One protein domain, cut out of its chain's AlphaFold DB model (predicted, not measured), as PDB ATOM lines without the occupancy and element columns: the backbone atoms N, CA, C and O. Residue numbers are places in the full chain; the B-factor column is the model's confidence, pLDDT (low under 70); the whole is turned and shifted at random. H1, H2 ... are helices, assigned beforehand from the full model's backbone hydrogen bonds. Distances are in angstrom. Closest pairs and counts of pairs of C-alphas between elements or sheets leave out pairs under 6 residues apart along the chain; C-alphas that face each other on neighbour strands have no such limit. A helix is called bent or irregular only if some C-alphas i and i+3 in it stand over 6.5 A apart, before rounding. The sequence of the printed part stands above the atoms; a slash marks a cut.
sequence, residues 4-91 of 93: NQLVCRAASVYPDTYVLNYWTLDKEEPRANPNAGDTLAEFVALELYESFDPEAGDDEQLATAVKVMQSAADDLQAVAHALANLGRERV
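Overview. This is residues 4 to 91 of the 93 residues of an uncharacterized protein of Lentisphaerae bacterium (UniProt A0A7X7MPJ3). One long helix, H4, makes the longest axis: its first part packs on a small head of three short helices, and its residues 73 to 91 stick out from that head as a free arm. In the head, H3 is in the middle, touching H1, H2 and H4, while H1 and H2 form a helical hairpin and a long loop, residues 23 to 38, links H2 to H3. The printed part has 88 residues with four named helices, H1, H2, H3 and H4 in chain order, and no named strand; the class is all helix. The whole is loose, with a radius of gyration of the C-alphas of 15.5 A, and elongated, spanning 53 by 32 by 19 A.

Along the chain. Find C-alpha 58 at (111.214, 136.554, 177.370); from there H4, residues 58 to 91, runs 51.2 A to C-alpha 91 at (73.289, 158.198, 204.082). It has a kink of 32 degrees near residue 85 and is irregular, but only just: C-alphas 84 and 87 are 6.8 A apart. H3, residues 39 to 50, is 16.1 A long. Go to C-alpha 4 at (101.597, 128.033, 177.812) for H1, residues 4 to 13, which is 14.5 A long. H2, residues 15 to 22, is 13.5 A long and irregular, with C-alphas 16 and 19 8.5 A apart.

Arrangement. Start at the hub, H3. Its residues 44 to 48 touch residues 65 to 69 of H4, the closest C-alphas being those of Leu 48 and Ala 65 at 6.1 A; these two form a helical hairpin, running opposite ways at a steep tilt of 36 degrees, only just past shallow. With residues 41 to 45 H3 touches H2, closest at the C-alphas of Val 19 and Ala 41, 4.5 A, the same way at a steep tilt of 56 degrees. With residues 44 to 48 it touches H1, closest at the C-alphas of Val 7 and Ala 45, 6.5 A, opposite ways at a shallow tilt of 27 degrees. H1 and H2 touch, closest at the C-alphas of Ala 11 and Thr 17, 4.7 A, at a shallow tilt of 32 degrees. The helix packing is part aligned, part crossed: 2 of these 4 pairs are at a shallow tilt. H2 and H4 are apart. In H3 every O i to N i+4 pair is within hydrogen-bond range; in H1 it is 5 of 6, in H4 27 of 30, and in H2 0 of 4, beside 4 of 5 O i to N i+3 pairs.

Size, cuts and confidence. Look at Asp 26 and Val 91 for the two C-alphas farthest apart, 53.8 A. Without residues 73 to 91, which stand free, the body spans 35 by 25 by 18 A. The link from H2 to H3 is long, and in it residues 23 to 24 pair antiparallel with residues 29 to 30. The printed part has no cut; its mean pLDDT is 95.1, and residue 91 alone is under 70.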
ATOM      1  N   ASN A   4     101.880 129.149 176.913       97.75
ATOM      2  CA  ASN A   4     101.597 128.033 177.812       97.75
ATOM      3  C   ASN A   4     102.360 128.113 179.150       97.75
ATOM      4  O   ASN A   4     101.785 127.784 180.187       97.75
ATOM      5  N   GLN A   5     103.621 128.564 179.171       97.56
ATOM      6  CA  GLN A   5     104.366 128.737 180.427       97.56
ATOM      7  C   GLN A   5     103.734 129.811 181.325       97.56
ATOM      8  O   GLN A   5     103.600 129.583 182.529       97.56
ATOM      9  N   LEU A   6     103.298 130.938 180.754       97.81
ATOM     10  CA  LEU A   6     102.605 132.002 181.488       97.81
ATOM     11  C   LEU A   6     101.257 131.528 182.037       97.81
ATOM     12  O   LEU A   6     101.001 131.643 183.238       97.81
ATOM     13  N   VAL A   7     100.423 130.924 181.187       98.12
ATOM     14  CA  VAL A   7      99.085 130.456 181.575       98.12
ATOM     15  C   VAL A   7      99.169 129.343 182.616       98.12
ATOM     16  O   VAL A   7      98.465 129.388 183.623       98.12
ATOM     17  N   CYS A   8     100.073 128.372 182.446       97.81
ATOM     18  CA  CYS A   8     100.266 127.314 183.439       97.81
ATOM     19  C   CYS A   8     100.778 127.877 184.767       97.81
ATOM     20  O   CYS A   8     100.385 127.397 185.834       97.81
ATOM     21  N   ARG A   9     101.631 128.912 184.731       97.88
ATOM     22  CA  ARG A   9     102.085 129.572 185.952       97.88
ATOM     23  C   ARG A   9     100.931 130.270 186.668       97.88
ATOM     24  O   ARG A   9     100.790 130.059 187.873       97.88
ATOM     25  N   ALA A  10     100.100 131.027 185.956       97.38
ATOM     26  CA  ALA A  10      98.910 131.662 186.518       97.38
ATOM     27  C   ALA A  10      97.933 130.620 187.089       97.38
ATOM     28  O   ALA A  10      97.540 130.706 188.250       97.38
ATOM     29  N   ALA A  11      97.641 129.561 186.331       97.44
ATOM     30  CA  ALA A  11      96.794 128.462 186.780       97.44
ATOM     31  C   ALA A  11      97.320 127.777 188.049       97.44
ATOM     32  O   ALA A  11      96.527 127.432 188.918       97.44
ATOM     33  N   SER A  12      98.642 127.608 188.190       97.88
ATOM     34  CA  SER A  12      99.248 126.926 189.346       97.88
ATOM     35  C   SER A  12      99.013 127.626 190.689       97.88
ATOM     36  O   SER A  12      99.164 126.998 191.735       97.88
ATOM     37  N   VAL A  13      98.685 128.921 190.665       97.31
ATOM     38  CA  VAL A  13      98.413 129.728 191.865       97.31
ATOM     39  C   VAL A  13      96.944 130.133 191.986       97.31
ATOM     40  O   VAL A  13      96.535 130.618 193.038       97.31
ATOM     41  N   TYR A  14      96.158 129.940 190.929       96.50
ATOM     42  CA  TYR A  14      94.734 130.244 190.916       96.50
ATOM     43  C   TYR A  14      93.942 129.105 191.585       96.50
ATOM     44  O   TYR A  14      94.283 127.935 191.371       96.50
ATOM     45  N   PRO A  15      92.892 129.401 192.379       95.38
ATOM     46  CA  PRO A  15      92.061 128.382 193.021       95.38
ATOM     47  C   PRO A  15      91.641 127.260 192.069       95.38
ATOM     48  O   PRO A  15      91.182 127.514 190.954       95.38
ATOM     49  N   ASP A  16      91.860 126.017 192.505       94.38
ATOM     50  CA  ASP A  16      91.504 124.789 191.783       94.38
ATOM     51  C   ASP A  16      91.990 124.732 190.323       94.38
ATOM     52  O   ASP A  16      91.460 123.981 189.504       94.38
ATOM     53  N   THR A  17      93.021 125.511 189.975       95.50
ATOM     54  CA  THR A  17      93.555 125.647 188.611       95.50
ATOM     55  C   THR A  17      92.522 126.091 187.569       95.50
ATOM     56  O   THR A  17      92.694 125.833 186.377       95.50
ATOM     57  N   TYR A  18      91.457 126.789 187.983       96.31
ATOM     58  CA  TYR A  18      90.314 127.114 187.120       96.31
ATOM     59  C   TYR A  18      90.642 127.911 185.859       96.31
ATOM     60  O   TYR A  18      89.891 127.818 184.894       96.31
ATOM     61  N   VAL A  19      91.785 128.596 185.788       97.19
ATOM     62  CA  VAL A  19      92.277 129.207 184.538       97.19
ATOM     63  C   VAL A  19      92.344 128.171 183.402       97.19
ATOM     64  O   VAL A  19      91.963 128.459 182.270       97.19
ATOM     65  N   LEU A  20      92.715 126.917 183.697       97.12
ATOM     66  CA  LEU A  20      92.769 125.839 182.698       97.12
ATOM     67  C   LEU A  20      91.388 125.374 182.219       97.12
ATOM     68  O   LEU A  20      91.286 124.723 181.178       97.12
ATOM     69  N   ASN A  21      90.303 125.727 182.912       96.81
ATOM     70  CA  ASN A  21      88.958 125.466 182.401       96.81
ATOM     71  C   ASN A  21      88.668 126.271 181.130       96.81
ATOM     72  O   ASN A  21      87.850 125.814 180.325       96.81
ATOM     73  N   TYR A  22      89.391 127.371 180.920       97.44
ATOM     74  CA  TYR A  22      89.250 128.312 179.812       97.44
ATOM     75  C   TYR A  22      90.442 128.288 178.850       97.44
ATOM     76  O   TYR A  22      90.556 129.161 177.997       97.44
ATOM     77  N   TRP A  23      91.303 127.269 178.932       97.69
ATOM     78  CA  TRP A  23      92.509 127.175 178.110       97.69
ATOM     79  C   TRP A  23      92.612 125.865 177.326       97.69
ATOM     80  O   TRP A  23      92.217 124.796 177.802       97.69
ATOM     81  N   THR A  24      93.187 125.947 176.126       96.19
ATOM     82  CA  THR A  24      93.489 124.808 175.253       96.19
ATOM     83  C   THR A  24      95.001 124.698 175.070       96.19
ATOM     84  O   THR A  24      95.586 125.420 174.270       96.19
ATOM     85  N   LEU A  25      95.646 123.790 175.816       94.81
ATOM     86  CA  LEU A  25      97.113 123.658 175.842       94.81
ATOM     87  C   LEU A  25      97.724 123.304 174.479       94.81
ATOM     88  O   LEU A  25      98.829 123.742 174.182       94.81
ATOM     89  N   ASP A  26      97.030 122.508 173.665       94.44
ATOM     90  CA  ASP A  26      97.495 122.075 172.344       94.44
ATOM     91  C   ASP A  26      97.459 123.191 171.297       94.44
ATOM     92  O   ASP A  26      98.271 123.179 170.374       94.44
ATOM     93  N   LYS A  27      96.538 124.147 171.446       93.88
ATOM     94  CA  LYS A  27      96.380 125.276 170.519       93.88
ATOM     95  C   LYS A  27      97.013 126.568 171.021       93.88
ATOM     96  O   LYS A  27      97.193 127.479 170.232       93.88
ATOM     97  N   GLU A  28      97.343 126.626 172.309       95.69
ATOM     98  CA  GLU A  28      97.731 127.856 173.010       95.69
ATOM     99  C   GLU A  28      96.675 128.965 172.858       95.69
ATOM    100  O   GLU A  28      96.995 130.128 172.634       95.69
ATOM    101  N   GLU A  29      95.398 128.589 172.981       96.75
ATOM    102  CA  GLU A  29      94.255 129.483 172.762       96.75
ATOM    103  C   GLU A  29      93.226 129.407 173.908       96.75
ATOM    104  O   GLU A  29      92.984 128.319 174.464       96.75
ATOM    105  N   PRO A  30      92.541 130.526 174.218       96.31
ATOM    106  CA  PRO A  30      91.368 130.529 175.076       96.31
ATOM    107  C   PRO A  30      90.257 129.644 174.502       96.31
ATOM    108  O   PRO A  30      90.050 129.567 173.290       96.31
ATOM    109  N   ARG A  31      89.487 128.998 175.377       95.06
ATOM    110  CA  ARG A  31      88.266 128.275 174.998       95.06
ATOM    111  C   ARG A  31      87.070 128.781 175.782       95.06
ATOM    112  O   ARG A  31      87.122 128.905 177.004       95.06
ATOM    113  N   ALA A  32      85.957 128.960 175.079       90.81
ATOM    114  CA  ALA A  32      84.680 129.216 175.720       90.81
ATOM    115  C   ALA A  32      84.279 128.011 176.583       90.81
ATOM    116  O   ALA A  32      84.232 126.874 176.102       90.81
ATOM    117  N   ASN A  33      83.960 128.260 177.851       92.38
ATOM    118  CA  ASN A  33      83.449 127.238 178.757       92.38
ATOM    119  C   ASN A  33      82.264 127.782 179.573       92.38
ATOM    120  O   ASN A  33      82.428 128.163 180.734       92.38
ATOM    121  N   PRO A  34      81.050 127.801 178.990       86.06
ATOM    122  CA  PRO A  34      79.878 128.410 179.622       86.06
ATOM    123  C   PRO A  34      79.438 127.706 180.916       86.06
ATOM    124  O   PRO A  34      78.650 128.262 181.673       86.06
ATOM    125  N   ASN A  35      79.943 126.498 181.186       89.62
ATOM    126  CA  ASN A  35      79.592 125.710 182.367       89.62
ATOM    127  C   ASN A  35      80.616 125.830 183.510       89.62
ATOM    128  O   ASN A  35      80.368 125.288 184.583       89.62
ATOM    129  N   ALA A  36      81.764 126.487 183.298       86.94
ATOM    130  CA  ALA A  36      82.825 126.574 184.308       86.94
ATOM    131  C   ALA A  36      82.554 127.624 185.402       86.94
ATOM    132  O   ALA A  36      83.030 127.460 186.520       86.94
ATOM    133  N   GLY A  37      81.756 128.656 185.108       90.06
ATOM    134  CA  GLY A  37      81.199 129.586 186.099       90.06
ATOM    135  C   GLY A  37      82.156 130.614 186.721       90.06
ATOM    136  O   GLY A  37      81.672 131.556 187.343       90.06
ATOM    137  N   ASP A  38      83.472 130.485 186.542       94.62
ATOM    138  CA  ASP A  38      84.468 131.442 187.038       94.62
ATOM    139  C   ASP A  38      84.938 132.379 185.918       94.62
ATOM    140  O   ASP A  38      85.927 132.140 185.224       94.62
ATOM    141  N   THR A  39      84.218 133.484 185.756       94.56
ATOM    142  CA  THR A  39      84.535 134.497 184.742       94.56
ATOM    143  C   THR A  39      85.851 135.231 185.016       94.56
ATOM    144  O   THR A  39      86.397 135.842 184.101       94.56
ATOM    145  N   LEU A  40      86.379 135.199 186.246       96.06
ATOM    146  CA  LEU A  40      87.680 135.800 186.547       96.06
ATOM    147  C   LEU A  40      88.822 134.880 186.094       96.06
ATOM    148  O   LEU A  40      89.824 135.358 185.570       96.06
ATOM    149  N   ALA A  41      88.651 133.564 186.210       97.12
ATOM    150  CA  ALA A  41      89.581 132.601 185.628       97.12
ATOM    151  C   ALA A  41      89.617 132.695 184.091       97.12
ATOM    152  O   ALA A  41      90.694 132.616 183.497       97.12
ATOM    153  N   GLU A  42      88.457 132.902 183.457       96.88
ATOM    154  CA  GLU A  42      88.345 133.182 182.018       96.88
ATOM    155  C   GLU A  42      89.093 134.460 181.634       96.88
ATOM    156  O   GLU A  42      89.913 134.446 180.718       96.88
ATOM    157  N   PHE A  43      88.868 135.540 182.385       97.06
ATOM    158  CA  PHE A  43      89.555 136.814 182.201       97.06
ATOM    159  C   PHE A  43      91.081 136.663 182.267       97.06
ATOM    160  O   PHE A  43      91.775 137.141 181.378       97.06
ATOM    161  N   VAL A  44      91.619 135.941 183.258       97.88
ATOM    162  CA  VAL A  44      93.073 135.718 183.370       97.88
ATOM    163  C   VAL A  44      93.637 135.017 182.129       97.88
ATOM    164  O   VAL A  44      94.697 135.404 181.641       97.88
ATOM    165  N   ALA A  45      92.951 133.993 181.608       97.69
ATOM    166  CA  ALA A  45      93.389 133.295 180.399       97.69
ATOM    167  C   ALA A  45      93.360 134.211 179.162       97.69
ATOM    168  O   ALA A  45      94.295 134.183 178.362       97.69
ATOM    169  N   LEU A  46      92.309 135.026 179.024       98.00
ATOM    170  CA  LEU A  46      92.147 135.967 177.916       98.00
ATOM    171  C   LEU A  46      93.204 137.074 177.944       98.00
ATOM    172  O   LEU A  46      93.886 137.271 176.947       98.00
ATOM    173  N   GLU A  47      93.408 137.733 179.081       97.94
ATOM    174  CA  GLU A  47      94.383 138.824 179.209       97.94
ATOM    175  C   GLU A  47      95.812 138.372 178.904       97.94
ATOM    176  O   GLU A  47      96.565 139.065 178.217       97.94
ATOM    177  N   LEU A  48      96.207 137.186 179.379       97.94
ATOM    178  CA  LEU A  48      97.528 136.637 179.070       97.94
ATOM    179  C   LEU A  48      97.674 136.293 177.584       97.94
ATOM    180  O   LEU A  48      98.765 136.447 177.048       97.94
ATOM    181  N   TYR A  49      96.606 135.844 176.923       98.25
ATOM    182  CA  TYR A  49      96.617 135.568 175.486       98.25
ATOM    183  C   TYR A  49      96.677 136.849 174.650       98.25
ATOM    184  O   TYR A  49      97.505 136.954 173.752       98.25
ATOM    185  N   GLU A  50      95.834 137.835 174.957       97.94
ATOM    186  CA  GLU A  50      95.741 139.084 174.193       97.94
ATOM    187  C   GLU A  50      96.974 139.983 174.359       97.94
ATOM    188  O   GLU A  50      97.290 140.766 173.465       97.94
ATOM    189  N   SER A  51      97.684 139.865 175.485       97.44
ATOM    190  CA  SER A  51      98.904 140.634 175.765       97.44
ATOM    191  C   SER A  51     100.203 139.942 175.346       97.44
ATOM    192  O   SER A  51     101.267 140.563 175.415       97.44
ATOM    193  N   PHE A  52     100.141 138.680 174.913       97.88
ATOM    194  CA  PHE A  52     101.314 137.943 174.458       97.88
ATOM    195  C   PHE A  52     101.756 138.416 173.070       97.88
ATOM    196  O   PHE A  52     100.948 138.531 172.150       97.88
ATOM    197  N   ASP A  53     103.060 138.630 172.908       97.56
ATOM    198  CA  ASP A  53     103.665 139.026 171.631       97.56
ATOM    199  C   ASP A  53     104.753 138.014 171.217       97.56
ATOM    200  O   ASP A  53     105.831 137.969 171.817       97.56
ATOM    201  N   PRO A  54     104.518 137.184 170.187       95.25
ATOM    202  CA  PRO A  54     105.474 136.156 169.786       95.25
ATOM    203  C   PRO A  54     106.831 136.713 169.322       95.25
ATOM    204  O   PRO A  54     107.800 135.953 169.290       95.25
ATOM    205  N   GLU A  55     106.921 138.003 168.987       97.19
ATOM    206  CA  GLU A  55     108.160 138.649 168.543       97.19
ATOM    207  C   GLU A  55     108.958 139.288 169.694       97.19
ATOM    208  O   GLU A  55     110.130 139.636 169.513       97.19
ATOM    209  N   ALA A  56     108.365 139.435 170.884       97.00
ATOM    210  CA  ALA A  56     109.045 140.033 172.030       97.00
ATOM    211  C   ALA A  56     109.922 139.023 172.786       97.00
ATOM    212  O   ALA A  56     109.660 137.819 172.836       97.00
ATOM    213  N   GLY A  57     110.979 139.530 173.423       97.88
ATOM    214  CA  GLY A  57     111.868 138.710 174.246       97.88
ATOM    215  C   GLY A  57     111.206 138.238 175.545       97.88
ATOM    216  O   GLY A  57     110.268 138.855 176.045       97.88
ATOM    217  N   ASP A  58     111.744 137.174 176.143       97.81
ATOM    218  CA  ASP A  58     111.214 136.554 177.370       97.81
ATOM    219  C   ASP A  58     110.968 137.542 178.520       97.81
ATOM    220  O   ASP A  58     109.926 137.480 179.174       97.81
ATOM    221  N   ASP A  59     111.908 138.462 178.755       97.81
ATOM    222  CA  ASP A  59     111.798 139.464 179.822       97.81
ATOM    223  C   ASP A  59     110.682 140.480 179.542       97.81
ATOM    224  O   ASP A  59     109.975 140.899 180.457       97.81
ATOM    225  N   GLU A  60     110.496 140.856 178.276       98.00
ATOM    226  CA  GLU A  60     109.443 141.777 177.844       98.00
ATOM    227  C   GLU A  60     108.063 141.115 177.920       98.00
ATOM    228  O   GLU A  60     107.120 141.723 178.432       98.00
ATOM    229  N   GLN A  61     107.967 139.842 177.521       97.81
ATOM    230  CA  GLN A  61     106.768 139.024 177.706       97.81
ATOM    231  C   GLN A  61     106.374 138.936 179.179       97.81
ATOM    232  O   GLN A  61     105.225 139.185 179.545       97.81
ATOM    233  N   LEU A  62     107.337 138.626 180.051       97.94
ATOM    234  CA  LEU A  62     107.080 138.524 181.483       97.94
ATOM    235  C   LEU A  62     106.680 139.874 182.086       97.94
ATOM    236  O   LEU A  62     105.727 139.939 182.861       97.94
ATOM    237  N   ALA A  63     107.385 140.951 181.732       98.19
ATOM    238  CA  ALA A  63     107.069 142.293 182.207       98.19
ATOM    239  C   ALA A  63     105.657 142.725 181.781       98.19
ATOM    240  O   ALA A  63     104.924 143.303 182.586       98.19
ATOM    241  N   THR A  64     105.260 142.401 180.550       98.19
ATOM    242  CA  THR A  64     103.921 142.680 180.023       98.19
ATOM    243  C   THR A  64     102.857 141.885 180.771       98.19
ATOM    244  O   THR A  64     101.930 142.490 181.308       98.19
ATOM    245  N   ALA A  65     103.040 140.569 180.923       98.06
ATOM    246  CA  ALA A  65     102.132 139.705 181.679       98.06
ATOM    247  C   ALA A  65     101.946 140.181 183.135       98.06
ATOM    248  O   ALA A  65     100.827 140.256 183.642       98.06
ATOM    249  N   VAL A  66     103.035 140.563 183.813       98.25
ATOM    250  CA  VAL A  66     102.975 141.125 185.173       98.25
ATOM    251  C   VAL A  66     102.202 142.444 185.189       98.25
ATOM    252  O   VAL A  66     101.352 142.650 186.055       98.25
ATOM    253  N   LYS A  67     102.464 143.335 184.228       98.44
ATOM    254  CA  LYS A  67     101.809 144.643 184.141       98.44
ATOM    255  C   LYS A  67     100.298 144.526 183.922       98.44
ATOM    256  O   LYS A  67      99.556 145.258 184.579       98.44
ATOM    257  N   VAL A  68      99.840 143.641 183.033       98.19
ATOM    258  CA  VAL A  68      98.397 143.467 182.777       98.19
ATOM    259  C   VAL A  68      97.687 142.890 184.000       98.19
ATOM    260  O   VAL A  68      96.653 143.413 184.407       98.19
ATOM    261  N   MET A  69      98.295 141.912 184.683       98.31
ATOM    262  CA  MET A  69      97.727 141.337 185.907       98.31
ATOM    263  C   MET A  69      97.686 142.341 187.065       98.31
ATOM    264  O   MET A  69      96.703 142.382 187.803       98.31
ATOM    265  N   GLN A  70      98.720 143.176 187.220       98.44
ATOM    266  CA  GLN A  70      98.721 144.219 188.246       98.44
ATOM    267  C   GLN A  70      97.668 145.293 187.956       98.44
ATOM    268  O   GLN A  70      96.941 145.679 188.864       98.44
ATOM    269  N   SER A  71      97.540 145.724 186.695       98.00
ATOM    270  CA  SER A  71      96.502 146.685 186.288       98.00
ATOM    271  C   SER A  71      95.103 146.144 186.595       98.00
ATOM    272  O   SER A  71      94.301 146.830 187.221       98.00
ATOM    273  N   ALA A  72      94.839 144.879 186.256       97.56
ATOM    274  CA  ALA A  72      93.566 144.235 186.563       97.56
ATOM    275  C   ALA A  72      93.295 144.137 188.074       97.56
ATOM    276  O   ALA A  72      92.167 144.348 188.522       97.56
ATOM    277  N   ALA A  73      94.318 143.837 188.881       97.62
ATOM    278  CA  ALA A  73      94.189 143.811 190.334       97.62
ATOM    279  C   ALA A  73      93.849 145.199 190.904       97.62
ATOM    280  O   ALA A  73      92.964 145.306 191.758       97.62
ATOM    281  N   ASP A  74      94.504 146.249 190.406       98.38
ATOM    282  CA  ASP A  74      94.254 147.633 190.810       98.38
ATOM    283  C   ASP A  74      92.818 148.062 190.449       98.38
ATOM    284  O   ASP A  74      92.114 148.635 191.289       98.38
ATOM    285  N   ASP A  75      92.340 147.709 189.251       98.25
ATOM    286  CA  ASP A  75      90.971 147.982 188.796       98.25
ATOM    287  C   ASP A  75      89.923 147.258 189.658       98.25
ATOM    288  O   ASP A  75      88.960 147.871 190.134       98.25
ATOM    289  N   LEU A  76      90.124 145.963 189.932       97.25
ATOM    290  CA  LEU A  76      89.243 145.183 190.809       97.25
ATOM    291  C   LEU A  76      89.208 145.762 192.228       97.25
ATOM    292  O   LEU A  76      88.140 145.850 192.846       97.25
ATOM    293  N   GLN A  77      90.358 146.196 192.745       98.19
ATOM    294  CA  GLN A  77      90.447 146.825 194.056       98.19
ATOM    295  C   GLN A  77      89.727 148.180 194.087       98.19
ATOM    296  O   GLN A  77      89.021 148.470 195.060       98.19
ATOM    297  N   ALA A  78      89.851 148.993 193.037       97.81
ATOM    298  CA  ALA A  78      89.147 150.268 192.919       97.81
ATOM    299  C   ALA A  78      87.621 150.074 192.906       97.81
ATOM    300  O   ALA A  78      86.904 150.755 193.649       97.81
ATOM    301  N   VAL A  79      87.123 149.095 192.142       97.31
ATOM    302  CA  VAL A  79      85.698 148.727 192.118       97.31
ATOM    303  C   VAL A  79      85.229 148.261 193.496       97.31
ATOM    304  O   VAL A  79      84.213 148.748 194.000       97.31
ATOM    305  N   ALA A  80      85.976 147.365 194.148       96.19
ATOM    306  CA  ALA A  80      85.642 146.882 195.486       96.19
ATOM    307  C   ALA A  80      85.571 148.029 196.508       96.19
ATOM    308  O   ALA A  80      84.646 148.083 197.324       96.19
ATOM    309  N   HIS A  81      86.509 148.978 196.435       95.75
ATOM    310  CA  HIS A  81      86.521 150.158 197.293       95.75
ATOM    311  C   HIS A  81      85.292 151.048 197.068       95.75
ATOM    312  O   HIS A  81      84.628 151.431 198.033       95.75
ATOM    313  N   ALA A  82      84.946 151.338 195.810       96.38
ATOM    314  CA  ALA A  82      83.769 152.136 195.472       96.38
ATOM    315  C   ALA A  82      82.474 151.493 196.003       96.38
ATOM    316  O   ALA A  82      81.671 152.148 196.668       96.38
ATOM    317  N   LEU A  83      82.302 150.182 195.802       94.88
ATOM    318  CA  LEU A  83      81.127 149.450 196.284       94.88
ATOM    319  C   LEU A  83      81.028 149.431 197.818       94.88
ATOM    320  O   LEU A  83      79.935 149.595 198.364       94.88
ATOM    321  N   ALA A  84      82.152 149.293 198.528       92.75
ATOM    322  CA  ALA A  84      82.185 149.338 199.992       92.75
ATOM    323  C   ALA A  84      81.803 150.719 200.562       92.75
ATOM    324  O   ALA A  84      81.335 150.827 201.700       92.75
ATOM    325  N   ASN A  85      81.999 151.782 199.783       93.56
ATOM    326  CA  ASN A  85      81.711 153.154 200.193       93.56
ATOM    327  C   ASN A  85      80.268 153.574 199.893       93.56
ATOM    328  O   ASN A  85      79.743 154.456 200.577       93.56
ATOM    329  N   LEU A  86      79.594 152.886 198.967       91.56
ATOM    330  CA  LEU A  86      78.233 153.197 198.526       91.56
ATOM    331  C   LEU A  86      77.228 153.303 199.686       91.56
ATOM    332  O   LEU A  86      76.342 154.157 199.685       91.56
ATOM    333  N   GLY A  87      77.368 152.464 200.717       78.25
ATOM    334  CA  GLY A  87      76.514 152.521 201.908       78.25
ATOM    335  C   GLY A  87      76.667 153.814 202.718       78.25
ATOM    336  O   GLY A  87      75.691 154.281 203.299       78.25
ATOM    337  N   ARG A  88      77.863 154.416 202.740       76.31
ATOM    338  CA  ARG A  88      78.133 155.680 203.449       76.31
ATOM    339  C   ARG A  88      77.653 156.886 202.649       76.31
ATOM    340  O   ARG A  88      77.105 157.817 203.226       76.31
ATOM    341  N   GLU A  89      77.801 156.834 201.331       78.62
ATOM    342  CA  GLU A  89      77.352 157.890 200.418       78.62
ATOM    343  C   GLU A  89      75.822 157.999 200.375       78.62
ATOM    344  O   GLU A  89      75.287 159.103 200.398       78.62
ATOM    345  N   ARG A  90      75.101 156.870 200.428       70.50
ATOM    346  CA  ARG A  90      73.625 156.855 200.471       70.50
ATOM    347  C   ARG A  90      73.011 157.474 201.728       70.50
ATOM    348  O   ARG A  90      71.829 157.786 201.705       70.50
ATOM    349  N   VAL A  91      73.764 157.593 202.821       65.25
ATOM    350  CA  VAL A  91      73.289 158.198 204.082       65.25
ATOM    351  C   VAL A  91      73.579 159.704 204.125       65.25
ATOM    352  O   VAL A  91      72.951 160.428 204.890       65.25
TER     353      VAL A  91